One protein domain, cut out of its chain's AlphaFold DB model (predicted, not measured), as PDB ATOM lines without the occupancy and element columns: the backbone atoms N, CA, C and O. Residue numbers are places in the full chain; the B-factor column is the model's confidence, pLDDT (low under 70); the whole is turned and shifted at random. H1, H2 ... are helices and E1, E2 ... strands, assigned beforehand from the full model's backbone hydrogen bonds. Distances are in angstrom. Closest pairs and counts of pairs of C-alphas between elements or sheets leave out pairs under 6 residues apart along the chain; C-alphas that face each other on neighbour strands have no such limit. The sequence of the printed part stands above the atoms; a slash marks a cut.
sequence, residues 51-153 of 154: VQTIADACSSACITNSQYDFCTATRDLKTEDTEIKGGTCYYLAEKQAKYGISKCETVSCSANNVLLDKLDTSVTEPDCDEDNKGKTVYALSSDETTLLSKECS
ATOM      1  N   VAL A  51     486.753 250.593 712.705       87.44
ATOM      2  CA  VAL A  51     487.080 249.422 713.531       87.44
ATOM      3  C   VAL A  51     488.469 249.552 714.140       87.44
ATOM      4  O   VAL A  51     488.613 249.405 715.350       87.44
ATOM      5  N   GLN A  52     489.465 249.907 713.325       86.50
ATOM      6  CA  GLN A  52     490.836 250.071 713.802       86.50
ATOM      7  C   GLN A  52     490.947 251.209 714.820       86.50
ATOM      8  O   GLN A  52     491.553 251.036 715.868       86.50
ATOM      9  N   THR A  53     490.289 252.343 714.569       88.12
ATOM     10  CA  THR A  53     490.258 253.478 715.503       88.12
ATOM     11  C   THR A  53     489.653 253.086 716.849       88.12
ATOM     12  O   THR A  53     490.160 253.482 717.898       88.12
ATOM     13  N   ILE A  54     488.569 252.302 716.836       89.31
ATOM     14  CA  ILE A  54     487.938 251.809 718.063       89.31
ATOM     15  C   ILE A  54     488.854 250.799 718.763       89.31
ATOM     16  O   ILE A  54     489.039 250.899 719.974       89.31
ATOM     17  N   ALA A  55     489.477 249.881 718.024       89.31
ATOM     18  CA  ALA A  55     490.420 248.912 718.577       89.31
ATOM     19  C   ALA A  55     491.632 249.585 719.233       89.31
ATOM     20  O   ALA A  55     491.979 249.243 720.365       89.31
ATOM     21  N   ASP A  56     492.207 250.595 718.584       90.06
ATOM     22  CA  ASP A  56     493.323 251.375 719.116       90.06
ATOM     23  C   ASP A  56     492.899 252.157 720.370       90.06
ATOM     24  O   ASP A  56     493.626 252.188 721.365       90.06
ATOM     25  N   ALA A  57     491.693 252.738 720.376       88.62
ATOM     26  CA  ALA A  57     491.149 253.422 721.548       88.62
ATOM     27  C   ALA A  57     490.925 252.463 722.730       88.62
ATOM     28  O   ALA A  57     491.228 252.815 723.871       88.62
ATOM     29  N   CYS A  58     490.438 251.247 722.468       89.44
ATOM     30  CA  CYS A  58     490.271 250.210 723.485       89.44
ATOM     31  C   CYS A  58     491.613 249.698 724.014       89.44
ATOM     32  O   CYS A  58     491.775 249.530 725.223       89.44
ATOM     33  N   SER A  59     492.591 249.504 723.127       90.62
ATOM     34  CA  SER A  59     493.956 249.134 723.504       90.62
ATOM     35  C   SER A  59     494.599 250.217 724.374       90.62
ATOM     36  O   SER A  59     495.144 249.917 725.434       90.62
ATOM     37  N   SER A  60     494.443 251.489 723.998       90.75
ATOM     38  CA  SER A  60     494.928 252.630 724.777       90.75
ATOM     39  C   SER A  60     494.276 252.708 726.160       90.75
ATOM     40  O   SER A  60     494.978 252.820 727.166       90.75
ATOM     41  N   ALA A  61     492.947 252.572 726.243       88.38
ATOM     42  CA  ALA A  61     492.234 252.548 727.522       88.38
ATOM     43  C   ALA A  61     492.706 251.389 728.420       88.38
ATOM     44  O   ALA A  61     492.865 251.566 729.627       88.38
ATOM     45  N   CYS A  62     493.010 250.231 727.826       89.50
ATOM     46  CA  CYS A  62     493.569 249.091 728.543       89.50
ATOM     47  C   CYS A  62     494.984 249.367 729.085       89.50
ATOM     48  O   CYS A  62     495.241 249.187 730.277       89.50
ATOM     49  N   ILE A  63     495.891 249.870 728.239       90.75
ATOM     50  CA  ILE A  63     497.286 250.172 728.609       90.75
ATOM     51  C   ILE A  63     497.349 251.266 729.684       90.75
ATOM     52  O   ILE A  63     498.171 251.209 730.597       90.75
ATOM     53  N   THR A  64     496.463 252.257 729.597       89.38
ATOM     54  CA  THR A  64     496.381 253.366 730.560       89.38
ATOM     55  C   THR A  64     495.610 253.018 731.834       89.38
ATOM     56  O   THR A  64     495.527 253.854 732.729       89.38
ATOM     57  N   ASN A  65     495.081 251.793 731.954       85.00
ATOM     58  CA  ASN A  65     494.210 251.366 733.053       85.00
ATOM     59  C   ASN A  65     492.986 252.281 733.258       85.00
ATOM     60  O   ASN A  65     492.491 252.436 734.376       85.00
ATOM     61  N   SER A  66     492.478 252.894 732.183       82.69
ATOM     62  CA  SER A  66     491.291 253.746 732.248       82.69
ATOM     63  C   SER A  66     490.027 252.886 732.294       82.69
ATOM     64  O   SER A  66     489.441 252.525 731.270       82.69
ATOM     65  N   GLN A  67     489.608 252.534 733.512       81.81
ATOM     66  CA  GLN A  67     488.447 251.673 733.750       81.81
ATOM     67  C   GLN A  67     487.158 252.264 733.171       81.81
ATOM     68  O   GLN A  67     486.381 251.548 732.543       81.81
ATOM     69  N   TYR A  68     486.953 253.574 733.315       78.88
ATOM     70  CA  TYR A  68     485.797 254.259 732.738       78.88
ATOM     71  C   TYR A  68     485.807 254.197 731.204       78.88
ATOM     72  O   TYR A  68     484.807 253.811 730.596       78.88
ATOM     73  N   ASP A  69     486.944 254.497 730.565       79.19
ATOM     74  CA  ASP A  69     487.032 254.515 729.099       79.19
ATOM     75  C   ASP A  69     486.910 253.127 728.471       79.19
ATOM     76  O   ASP A  69     486.518 253.005 727.306       79.19
ATOM     77  N   PHE A  70     487.266 252.077 729.211       84.56
ATOM     78  CA  PHE A  70     487.161 250.706 728.730       84.56
ATOM     79  C   PHE A  70     485.776 250.097 729.009       84.56
ATOM     80  O   PHE A  70     485.180 249.473 728.128       84.56
ATOM     81  N   CYS A  71     485.238 250.290 730.216       79.06
ATOM     82  CA  CYS A  71     484.016 249.615 730.651       79.06
ATOM     83  C   CYS A  71     482.733 250.410 730.371       79.06
ATOM     84  O   CYS A  71     481.699 249.791 730.135       79.06
ATOM     85  N   THR A  72     482.783 251.748 730.389       77.50
ATOM     86  CA  THR A  72     481.583 252.607 730.393       77.50
ATOM     87  C   THR A  72     481.508 253.531 729.184       77.50
ATOM     88  O   THR A  72     480.414 253.759 728.671       77.50
ATOM     89  N   ALA A  73     482.639 254.050 728.694       79.50
ATOM     90  CA  ALA A  73     482.631 254.955 727.550       79.50
ATOM     91  C   ALA A  73     482.092 254.256 726.296       79.50
ATOM     92  O   ALA A  73     482.654 253.271 725.798       79.50
ATOM     93  N   THR A  74     480.990 254.800 725.792       80.25
ATOM     94  CA  THR A  74     480.295 254.316 724.610       80.25
ATOM     95  C   THR A  74     481.014 254.764 723.343       80.25
ATOM     96  O   THR A  74     481.530 255.879 723.240       80.25
ATOM     97  N   ARG A  75     481.081 253.863 722.367       82.44
ATOM     98  CA  ARG A  75     481.700 254.082 721.065       82.44
ATOM     99  C   ARG A  75     480.832 253.474 719.977       82.44
ATOM    100  O   ARG A  75     480.301 252.375 720.125       82.44
ATOM    101  N   ASP A  76     480.747 254.179 718.862       83.25
ATOM    102  CA  ASP A  76     480.034 253.694 717.690       83.25
ATOM    103  C   ASP A  76     481.032 252.998 716.769       83.25
ATOM    104  O   ASP A  76     481.959 253.628 716.256       83.25
ATOM    105  N   LEU A  77     480.862 251.693 716.574       84.06
ATOM    106  CA  LEU A  77     481.666 250.897 715.659       84.06
ATOM    107  C   LEU A  77     480.947 250.822 714.315       84.06
ATOM    108  O   LEU A  77     479.861 250.269 714.196       84.06
ATOM    109  N   LYS A  78     481.580 251.373 713.291       85.44
ATOM    110  CA  LYS A  78     481.146 251.377 711.902       85.44
ATOM    111  C   LYS A  78     482.079 250.493 711.097       85.44
ATOM    112  O   LYS A  78     483.295 250.692 711.082       85.44
ATOM    113  N   THR A  79     481.490 249.517 710.431       83.06
ATOM    114  CA  THR A  79     482.137 248.681 709.417       83.06
ATOM    115  C   THR A  79     481.508 248.983 708.059       83.06
ATOM    116  O   THR A  79     480.600 249.808 707.965       83.06
ATOM    117  N   GLU A  80     481.984 248.334 707.001       77.94
ATOM    118  CA  GLU A  80     481.372 248.464 705.673       77.94
ATOM    119  C   GLU A  80     479.950 247.874 705.637       77.94
ATOM    120  O   GLU A  80     479.095 248.388 704.921       77.94
ATOM    121  N   ASP A  81     479.683 246.863 706.473       73.75
ATOM    122  CA  ASP A  81     478.448 246.071 706.439       73.75
ATOM    123  C   ASP A  81     477.500 246.339 707.620       73.75
ATOM    124  O   ASP A  81     476.325 245.977 707.586       73.75
ATOM    125  N   THR A  82     477.997 246.895 708.728       76.75
ATOM    126  CA  THR A  82     477.246 246.998 709.991       76.75
ATOM    127  C   THR A  82     477.700 248.185 710.837       76.75
ATOM    128  O   THR A  82     478.896 248.464 710.955       76.75
ATOM    129  N   GLU A  83     476.741 248.841 711.487       81.62
ATOM    130  CA  GLU A  83     476.964 249.882 712.490       81.62
ATOM    131  C   GLU A  83     476.444 249.398 713.852       81.62
ATOM    132  O   GLU A  83     475.270 249.066 713.995       81.62
ATOM    133  N   ILE A  84     477.328 249.356 714.849       78.31
ATOM    134  CA  ILE A  84     477.008 249.083 716.252       78.31
ATOM    135  C   ILE A  84     477.113 250.408 717.001       78.31
ATOM    136  O   ILE A  84     478.200 250.979 717.096       78.31
ATOM    137  N   LYS A  85     476.000 250.886 717.551       77.75
ATOM    138  CA  LYS A  85     475.932 252.133 718.317       77.75
ATOM    139  C   LYS A  85     475.982 251.863 719.812       77.75
ATOM    140  O   LYS A  85     475.346 250.930 720.308       77.75
ATOM    141  N   GLY A  86     476.716 252.707 720.532       72.50
ATOM    142  CA  GLY A  86     476.772 252.651 721.993       72.50
ATOM    143  C   GLY A  86     477.594 251.491 722.573       72.50
ATOM    144  O   GLY A  86     477.419 251.144 723.736       72.50
ATOM    145  N   GLY A  87     478.489 250.881 721.791       79.25
ATOM    146  CA  GLY A  87     479.350 249.786 722.244       79.25
ATOM    147  C   GLY A  87     480.443 250.231 723.208       79.25
ATOM    148  O   GLY A  87     481.183 251.163 722.917       79.25
ATOM    149  N   THR A  88     480.600 249.548 724.341       84.50
ATOM    150  CA  THR A  88     481.769 249.735 725.221       84.50
ATOM    151  C   THR A  88     482.920 248.832 724.771       84.50
ATOM    152  O   THR A  88     482.694 247.807 724.124       84.50
ATOM    153  N   CYS A  89     484.171 249.165 725.109       86.69
ATOM    154  CA  CYS A  89     485.306 248.296 724.765       86.69
ATOM    155  C   CYS A  89     485.186 246.917 725.409       86.69
ATOM    156  O   CYS A  89     485.539 245.922 724.784       86.69
ATOM    157  N   TYR A  90     484.633 246.856 726.621       84.25
ATOM    158  CA  TYR A  90     484.326 245.599 727.291       84.25
ATOM    159  C   TYR A  90     483.333 244.743 726.492       84.25
ATOM    160  O   TYR A  90     483.621 243.584 726.197       84.25
ATOM    161  N   TYR A  91     482.209 245.328 726.065       81.12
ATOM    162  CA  TYR A  91     481.241 244.637 725.212       81.12
ATOM    163  C   TYR A  91     481.875 244.162 723.899       81.12
ATOM    164  O   TYR A  91     481.703 243.011 723.498       81.12
ATOM    165  N   LEU A  92     482.619 245.042 723.229       84.81
ATOM    166  CA  LEU A  92     483.210 244.739 721.932       84.81
ATOM    167  C   LEU A  92     484.294 243.656 722.037       84.81
ATOM    168  O   LEU A  92     484.376 242.803 721.157       84.81
ATOM    169  N   ALA A  93     485.067 243.633 723.125       84.06
ATOM    170  CA  ALA A  93     486.050 242.586 723.396       84.06
ATOM    171  C   ALA A  93     485.406 241.224 723.725       84.06
ATOM    172  O   ALA A  93     485.955 240.181 723.370       84.06
ATOM    173  N   GLU A  94     484.249 241.212 724.398       79.69
ATOM    174  CA  GLU A  94     483.527 239.983 724.768       79.69
ATOM    175  C   GLU A  94     482.693 239.408 723.614       79.69
ATOM    176  O   GLU A  94     482.722 238.204 723.361       79.69
ATOM    177  N   LYS A  95     481.939 240.256 722.905       75.38
ATOM    178  CA  LYS A  95     480.932 239.835 721.913       75.38
ATOM    179  C   LYS A  95     481.369 240.003 720.469       75.38
ATOM    180  O   LYS A  95     480.827 239.348 719.584       75.38
ATOM    181  N   GLN A  96     482.341 240.873 720.212       75.06
ATOM    182  CA  GLN A  96     482.749 241.256 718.862       75.06
ATOM    183  C   GLN A  96     484.267 241.116 718.662       75.06
ATOM    184  O   GLN A  96     484.888 241.889 717.931       75.06
ATOM    185  N   ALA A  97     484.860 240.068 719.248       73.62
ATOM    186  CA  ALA A  97     486.285 239.739 719.122       73.62
ATOM    187  C   ALA A  97     486.770 239.624 717.659       73.62
ATOM    188  O   ALA A  97     487.953 239.810 717.375       73.62
ATOM    189  N   LYS A  98     485.852 239.388 716.709       79.81
ATOM    190  CA  LYS A  98     486.124 239.376 715.261       79.81
ATOM    191  C   LYS A  98     486.709 240.689 714.717       79.81
ATOM    192  O   LYS A  98     487.314 240.678 713.653       79.81
ATOM    193  N   TYR A  99     486.547 241.801 715.436       81.06
ATOM    194  CA  TYR A  99     487.047 243.122 715.045       81.06
ATOM    195  C   TYR A  99     488.428 243.466 715.632       81.06
ATOM    196  O   TYR A  99     488.851 244.617 715.567       81.06
ATOM    197  N   GLY A 100     489.140 242.495 716.217       81.75
ATOM    198  CA  GLY A 100     490.506 242.691 716.723       81.75
ATOM    199  C   GLY A 100     490.594 243.416 718.071       81.75
ATOM    200  O   GLY A 100     491.686 243.757 718.522       81.75
ATOM    201  N   ILE A 101     489.461 243.635 718.739       85.19
ATOM    202  CA  ILE A 101     489.404 244.245 720.068       85.19
ATOM    203  C   ILE A 101     489.699 243.152 721.097       85.19
ATOM    204  O   ILE A 101     488.908 242.232 721.289       85.19
ATOM    205  N   SER A 102     490.871 243.234 721.726       84.56
ATOM    206  CA  SER A 102     491.331 242.239 722.701       84.56
ATOM    207  C   SER A 102     490.781 242.516 724.100       84.56
ATOM    208  O   SER A 102     490.564 243.669 724.480       84.56
ATOM    209  N   LYS A 103     490.590 241.448 724.884       83.94
ATOM    210  CA  LYS A 103     490.233 241.559 726.303       83.94
ATOM    211  C   LYS A 103     491.357 242.249 727.074       83.94
ATOM    212  O   LYS A 103     492.532 242.047 726.779       83.94
ATOM    213  N   CYS A 104     490.979 243.049 728.063       83.81
ATOM    214  CA  CYS A 104     491.923 243.727 728.934       83.81
ATOM    215  C   CYS A 104     492.017 242.997 730.275       83.81
ATOM    216  O   CYS A 104     491.042 242.958 731.017       83.81
ATOM    217  N   GLU A 105     493.178 242.423 730.589       81.44
ATOM    218  CA  GLU A 105     493.403 241.728 731.868       81.44
ATOM    219  C   GLU A 105     493.692 242.700 733.019       81.44
ATOM    220  O   GLU A 105     493.449 242.389 734.182       81.44
ATOM    221  N   THR A 106     494.203 243.889 732.697       80.00
ATOM    222  CA  THR A 106     494.594 244.904 733.682       80.00
ATOM    223  C   THR A 106     493.408 245.731 734.181       80.00
ATOM    224  O   THR A 106     493.447 246.257 735.291       80.00
ATOM    225  N   VAL A 107     492.330 245.804 733.396       79.44
ATOM    226  CA  VAL A 107     491.094 246.511 733.739       79.44
ATOM    227  C   VAL A 107     489.994 245.498 734.035       79.44
ATOM    228  O   VAL A 107     489.483 244.838 733.134       79.44
ATOM    229  N   SER A 108     489.570 245.406 735.296       74.75
ATOM    230  CA  SER A 108     488.420 244.584 735.670       74.75
ATOM    231  C   SER A 108     487.118 245.383 735.533       74.75
ATOM    232  O   SER A 108     486.857 246.340 736.260       74.75
ATOM    233  N   CYS A 109     486.246 244.980 734.608       69.19
ATOM    234  CA  CYS A 109     484.904 245.571 734.480       69.19
ATOM    235  C   CYS A 109     483.867 244.940 735.431       69.19
ATOM    236  O   CYS A 109     482.674 245.206 735.320       69.19
ATOM    237  N   SER A 110     484.310 244.113 736.383       61.56
ATOM    238  CA  SER A 110     483.482 243.106 737.056       61.56
ATOM    239  C   SER A 110     483.051 243.456 738.489       61.56
ATOM    240  O   SER A 110     483.068 242.594 739.364       61.56
ATOM    241  N   ALA A 111     482.622 244.692 738.739       53.41
ATOM    242  CA  ALA A 111     481.914 245.023 739.986       53.41
ATOM    243  C   ALA A 111     480.508 245.569 739.721       53.41
ATOM    244  O   ALA A 111     479.557 245.147 740.372       53.41
ATOM    245  N   ASN A 112     480.366 246.424 738.706       52.56
ATOM    246  CA  ASN A 112     479.138 247.184 738.500       52.56
ATOM    247  C   ASN A 112     478.550 247.049 737.094       52.56
ATOM    248  O   ASN A 112     477.561 247.703 736.841       52.56
ATOM    249  N   ASN A 113     479.100 246.249 736.174       55.81
ATOM    250  CA  ASN A 113     478.615 246.201 734.788       55.81
ATOM    251  C   ASN A 113     478.257 244.765 734.379       55.81
ATOM    252  O   ASN A 113     479.137 243.905 734.323       55.81
ATOM    253  N   VAL A 114     476.978 244.497 734.096       56.97
ATOM    254  CA  VAL A 114     476.491 243.180 733.639       56.97
ATOM    255  C   VAL A 114     476.194 243.242 732.141       56.97
ATOM    256  O   VAL A 114     475.428 244.094 731.696       56.97
ATOM    257  N   LEU A 115     476.806 242.343 731.366       58.00
ATOM    258  CA  LEU A 115     476.511 242.143 729.945       58.00
ATOM    259  C   LEU A 115     475.450 241.049 729.799       58.00
ATOM    260  O   LEU A 115     475.754 239.877 730.017       58.00
ATOM    261  N   LEU A 116     474.226 241.418 729.416       55.56
ATOM    262  CA  LEU A 116     473.183 240.451 729.070       55.56
ATOM    263  C   LEU A 116     473.313 240.055 727.593       55.56
ATOM    264  O   LEU A 116     473.412 240.902 726.706       55.56
ATOM    265  N   ASP A 117     473.347 238.745 727.345       48.34
ATOM    266  CA  ASP A 117     473.723 238.151 726.056       48.34
ATOM    267  C   ASP A 117     472.661 238.294 724.960       48.34
ATOM    268  O   ASP A 117     472.992 238.203 723.784       48.34
ATOM    269  N   LYS A 118     471.395 238.508 725.329       45.59
ATOM    270  CA  LYS A 118     470.274 238.750 724.417       45.59
ATOM    271  C   LYS A 118     469.067 239.186 725.229       45.59
ATOM    272  O   LYS A 118     468.699 238.519 726.191       45.59
ATOM    273  N   LEU A 119     468.485 240.312 724.841       48.53
ATOM    274  CA  LEU A 119     467.203 240.759 725.355       48.53
ATOM    275  C   LEU A 119     466.137 239.968 724.590       48.53
ATOM    276  O   LEU A 119     466.033 240.096 723.369       48.53
ATOM    277  N   ASP A 120     465.406 239.090 725.280       41.31
ATOM    278  CA  ASP A 120     464.232 238.446 724.693       41.31
ATOM    279  C   ASP A 120     463.307 239.532 724.125       41.31
ATOM    280  O   ASP A 120     463.093 240.580 724.738       41.31
ATOM    281  N   THR A 121     462.802 239.270 722.920       38.88
ATOM    282  CA  THR A 121     462.155 240.157 721.929       38.88
ATOM    283  C   THR A 121     460.965 241.029 722.385       38.88
ATOM    284  O   THR A 121     460.244 241.567 721.545       38.88
ATOM    285  N   SER A 122     460.728 241.208 723.683       42.91
ATOM    286  CA  SER A 122     459.641 242.016 724.244       42.91
ATOM    287  C   SER A 122     460.076 243.118 725.210       42.91
ATOM    288  O   SER A 122     459.201 243.798 725.743       42.91
ATOM    289  N   VAL A 123     461.373 243.307 725.471       47.28
ATOM    290  CA  VAL A 123     461.822 244.279 726.480       47.28
ATOM    291  C   VAL A 123     462.540 245.456 725.820       47.28
ATOM    292  O   VAL A 123     463.512 245.295 725.095       47.28
ATOM    293  N   THR A 124     462.022 246.659 726.048       50.25
ATOM    294  CA  THR A 124     462.535 247.940 725.536       50.25
ATOM    295  C   THR A 124     463.666 248.525 726.389       50.25
ATOM    296  O   THR A 124     464.212 249.569 726.040       50.25
ATOM    297  N   GLU A 125     464.017 247.880 727.504       54.47
ATOM    298  CA  GLU A 125     465.004 248.351 728.478       54.47
ATOM    299  C   GLU A 125     465.741 247.168 729.137       54.47
ATOM    300  O   GLU A 125     465.174 246.082 729.244       54.47
ATOM    301  N   PRO A 126     466.979 247.351 729.623       59.69
ATOM    302  CA  PRO A 126     467.636 246.366 730.482       59.69
ATOM    303  C   PRO A 126     466.830 246.153 731.777       59.69
ATOM    304  O   PRO A 126     466.428 247.135 732.410       59.69
ATOM    305  N   ASP A 127     466.585 244.899 732.171       61.06
ATOM    306  CA  ASP A 127     465.889 244.578 733.425       61.06
ATOM    307  C   ASP A 127     466.850 244.661 734.623       61.06
ATOM    308  O   ASP A 127     468.010 244.241 734.562       61.06
ATOM    309  N   CYS A 128     466.354 245.244 735.709       63.25
ATOM    310  CA  CYS A 128     467.067 245.428 736.961       63.25
ATOM    311  C   CYS A 128     466.569 244.413 737.990       63.25
ATOM    312  O   CYS A 128     465.933 244.789 738.975       63.25
ATOM    313  N   ASP A 129     466.870 243.134 737.761       64.62
ATOM    314  CA  ASP A 129     466.631 242.072 738.740       64.62
ATOM    315  C   ASP A 129     467.354 242.340 740.074       64.62
ATOM    316  O   ASP A 129     468.348 243.074 740.137       64.62
ATOM    317  N   GLU A 130     466.887 241.703 741.156       57.00
ATOM    318  CA  GLU A 130     467.443 241.883 742.509       57.00
ATOM    319  C   GLU A 130     468.952 241.577 742.591       57.00
ATOM    320  O   GLU A 130     469.675 242.223 743.352       57.00
ATOM    321  N   ASP A 131     469.453 240.676 741.740       58.00
ATOM    322  CA  ASP A 131     470.874 240.312 741.632       58.00
ATOM    323  C   ASP A 131     471.747 241.396 740.956       58.00
ATOM    324  O   ASP A 131     472.988 241.366 741.025       58.00
ATOM    325  N   ASN A 132     471.107 242.372 740.304       62.22
ATOM    326  CA  ASN A 132     471.731 243.446 739.530       62.22
ATOM    327  C   ASN A 132     471.624 244.822 740.205       62.22
ATOM    328  O   ASN A 132     472.057 245.823 739.634       62.22
ATOM    329  N   LYS A 133     471.106 244.891 741.437       60.91
ATOM    330  CA  LYS A 133     471.070 246.134 742.219       60.91
ATOM    331  C   LYS A 133     472.470 246.712 742.436       60.91
ATOM    332  O   LYS A 133     473.398 246.007 742.830       60.91
ATOM    333  N   GLY A 134     472.611 248.013 742.190       61.59
ATOM    334  CA  GLY A 134     473.890 248.726 742.244       61.59
ATOM    335  C   GLY A 134     474.773 248.531 741.007       61.59
ATOM    336  O   GLY A 134     475.924 248.967 741.016       61.59
ATOM    337  N   LYS A 135     474.260 247.883 739.951       67.62
ATOM    338  CA  LYS A 135     474.988 247.620 738.705       67.62
ATOM    339  C   LYS A 135     474.328 248.331 737.521       67.62
ATOM    340  O   LYS A 135     473.113 248.491 737.456       67.62
ATOM    341  N   THR A 136     475.133 248.739 736.557       65.19
ATOM    342  CA  THR A 136     474.725 249.131 735.216       65.19
ATOM    343  C   THR A 136     474.559 247.876 734.365       65.19
ATOM    344  O   THR A 136     475.492 247.096 734.156       65.19
ATOM    345  N   VAL A 137     473.347 247.663 733.876       69.81
ATOM    346  CA  VAL A 137     473.016 246.535 733.011       69.81
ATOM    347  C   VAL A 137     473.044 247.014 731.568       69.81
ATOM    348  O   VAL A 137     472.447 248.039 731.235       69.81
ATOM    349  N   TYR A 138     473.743 246.266 730.720       69.12
ATOM    350  CA  TYR A 138     473.854 246.519 729.290       69.12
ATOM    351  C   TYR A 138     473.133 245.412 728.527       69.12
ATOM    352  O   TYR A 138     473.394 244.227 728.745       69.12
ATOM    353  N   ALA A 139     472.254 245.804 727.613       64.19
ATOM    354  CA  ALA A 139     471.472 244.911 726.777       64.19
ATOM    355  C   ALA A 139     471.532 245.347 725.313       64.19
ATOM    356  O   ALA A 139     471.461 246.533 725.002       64.19
ATOM    357  N   LEU A 140     471.633 244.387 724.400       60.75
ATOM    358  CA  LEU A 140     471.416 244.645 722.980       60.75
ATOM    359  C   LEU A 140     469.919 244.800 722.715       60.75
ATOM    360  O   LEU A 140     469.135 243.930 723.085       60.75
ATOM    361  N   SER A 141     469.544 245.890 722.050       62.12
ATOM    362  CA  SER A 141     468.213 246.067 721.468       62.12
ATOM    363  C   SER A 141     467.895 244.922 720.499       62.12
ATOM    364  O   SER A 141     468.808 244.332 719.916       62.12
ATOM    365  N   SER A 142     466.607 244.659 720.268       58.09
ATOM    366  CA  SER A 142     466.100 243.635 719.339       58.09
ATOM    367  C   SER A 142     466.681 243.732 717.921       58.09
ATOM    368  O   SER A 142     466.713 242.738 717.203       58.09
ATOM    369  N   ASP A 143     467.167 244.911 717.529       58.31
ATOM    370  CA  ASP A 143     467.811 245.156 716.234       58.31
ATOM    371  C   ASP A 143     469.304 244.763 716.198       58.31
ATOM    372  O   ASP A 143     469.975 245.054 715.212       58.31
ATOM    373  N   GLU A 144     469.863 244.203 717.283       61.69
ATOM    374  CA  GLU A 144     471.280 243.815 717.484       61.69
ATOM    375  C   GLU A 144     472.327 244.923 717.207       61.69
ATOM    376  O   GLU A 144     473.536 244.687 717.224       61.69
ATOM    377  N   THR A 145     471.879 246.158 716.985       59.16
ATOM    378  CA  THR A 145     472.704 247.300 716.547       59.16
ATOM    379  C   THR A 145     472.848 248.381 717.607       59.16
ATOM    380  O   THR A 145     473.728 249.232 717.499       59.16
ATOM    381  N   THR A 146     472.001 248.367 718.635       62.91
ATOM    382  CA  THR A 146     471.973 249.402 719.674       62.91
ATOM    383  C   THR A 146     472.165 248.761 721.032       62.91
ATOM    384  O   THR A 146     471.397 247.876 721.404       62.91
ATOM    385  N   LEU A 147     473.166 249.212 721.783       66.94
ATOM    386  CA  LEU A 147     473.300 248.861 723.192       66.94
ATOM    387  C   LEU A 147     472.516 249.839 724.059       66.94
ATOM    388  O   LEU A 147     472.759 251.043 724.054       66.94
ATOM    389  N   LEU A 148     471.576 249.285 724.809       70.06
ATOM    390  CA  LEU A 148     470.823 249.954 725.850       70.06
ATOM    391  C   LEU A 148     471.547 249.730 727.177       70.06
ATOM    392  O   LEU A 148     471.935 248.607 727.495       70.06
ATOM    393  N   SER A 149     471.720 250.790 727.959       67.56
ATOM    394  CA  SER A 149     472.299 250.716 729.301       67.56
ATOM    395  C   SER A 149     471.342 251.320 730.318       67.56
ATOM    396  O   SER A 149     470.805 252.402 730.075       67.56
ATOM    397  N   LYS A 150     471.165 250.664 731.464       72.00
ATOM    398  CA  LYS A 150     470.337 251.151 732.574       72.00
ATOM    399  C   LYS A 150     471.090 250.972 733.877       72.00
ATOM    400  O   LYS A 150     471.602 249.893 734.160       72.00
ATOM    401  N   GLU A 151     471.172 252.041 734.658       69.00
ATOM    402  CA  GLU A 151     471.705 251.977 736.015       69.00
ATOM    403  C   GLU A 151     470.612 251.474 736.956       69.00
ATOM    404  O   GLU A 151     469.577 252.120 737.141       69.00
ATOM    405  N   CYS A 152     470.833 250.300 737.541       66.88
ATOM    406  CA  CYS A 152     469.919 249.709 738.501       66.88
ATOM    407  C   CYS A 152     470.223 250.277 739.885       66.88
ATOM    408  O   CYS A 152     471.142 249.829 740.575       66.88
ATOM    409  N   SER A 153     469.464 251.300 740.278       62.50
ATOM    410  CA  SER A 153     469.550 251.886 741.618       62.50
ATOM    411  C   SER A 153     469.264 250.827 742.696       62.50
ATOM    412  O   SER A 153     468.363 250.006 742.521       62.50
TER     413      SER A 153
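This is residues 51 to 153 of the 154 residues of an uncharacterized protein of Candidatus Pacearchaeota archaeon CG10_big_fil_rev_8_21_14_0_10_34_12 (UniProt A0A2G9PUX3). What would a reader see first in this model? It is a flat domain of two parts side by side: in one, three helices stand with the two-stranded hairpin E1 and E2, and in the other a three-stranded sheet, E3 E4 E5, stands with H3 over one of its faces. A long loop, residues 117 to 135, runs along the far side of that sheet, away from the helices, and the link of residues 96 to 112 folds back past H1 before it crosses to E3. What is it made of? The printed part has 103 residues, with three named helices and five named strands in the order H1 H2 E1 E2 H3 E3 E4 E5; the larger sheet runs E3 E4 E5 and is mixed, the smaller is antiparallel, and the class is mixed, helices and strands, with under half of the residues in named elements. How large is it? It is compact, with a radius of gyration of the C-alphas of 13.4 A and spans of 35 by 31 by 16 A.

Where does the printed part begin? H1, residues 51 to 63, begins at C-alpha 51 at (487.080, 249.422, 713.531) and is 18.2 A from first to last C-alpha. H2, residues 67 to 71, is 5.8 A long. What follows these helices? E1 is residues 75 to 78, 9.6 A, and E2 is residues 83 to 87, 10.0 A. H3, residues 89 to 95, begins at C-alpha 89 at (485.306, 248.296, 724.765) and is 9.9 A long. Where are the last strands? E3 is residues 113 to 116, 9.8 A, and E4 is residues 136 to 140, 13.4 A. E5, residues 147 to 151, is 13.3 A long and ends at C-alpha 151 at (471.705, 251.977, 736.015).

What does H1 meet? H1 touches H2 with residues 58 to 62 alone, the closest C-alphas being those of Ala 61 and Phe 70, 5.5 A apart. The closest C-alphas of H1 and E1 are those of Val 51 and Leu 77, 6.0 A apart, while H1 is apart from E2, E3, E4 and E5. How do the strands pair? E1 and E2 form an antiparallel hairpin, with N 75 and O 87 at 2.8 A and N 84 and O 77 at 2.8 A, within hydrogen-bond range. E3 and E4 are parallel at 27 degrees, with N 116 and O 138 at 3.0 A; E4 and E5 form an antiparallel hairpin at 159 degrees, with N 139 and O 148 at 2.8 A. Where does H3 stand? H3 touches H2, closest at the C-alphas of Phe 70 and Cys 89, 5.0 A apart. It is on the sheet E3 E4 E5 at a height over the sheet of 10.1 A, over E4 and slantwise to the strands at 48 degrees on the local plane. How do the two sheets meet, and are the helices' backbones in order? The closest C-alphas of E2 and E5 are those of Gly 86 and Leu 147, 5.3 A apart, and E2 and E4 are near each other. In H1, H2 and H3 every O i to N i+4 pair is within hydrogen-bond range.

How far does it reach? The two C-alphas farthest apart are those of Glu 80 and Glu 130, at 39.9 A. Is it whole, and which links are long? The printed part has no cut; the links from H3 to E3, 17 residues, and from E3 to E4, 19 residues, are long. Where is confidence low? The mean pLDDT of the printed part is 72.4, and 43 residues are under 70: residues 109 to 147, residue 149 and residues 151 to 153.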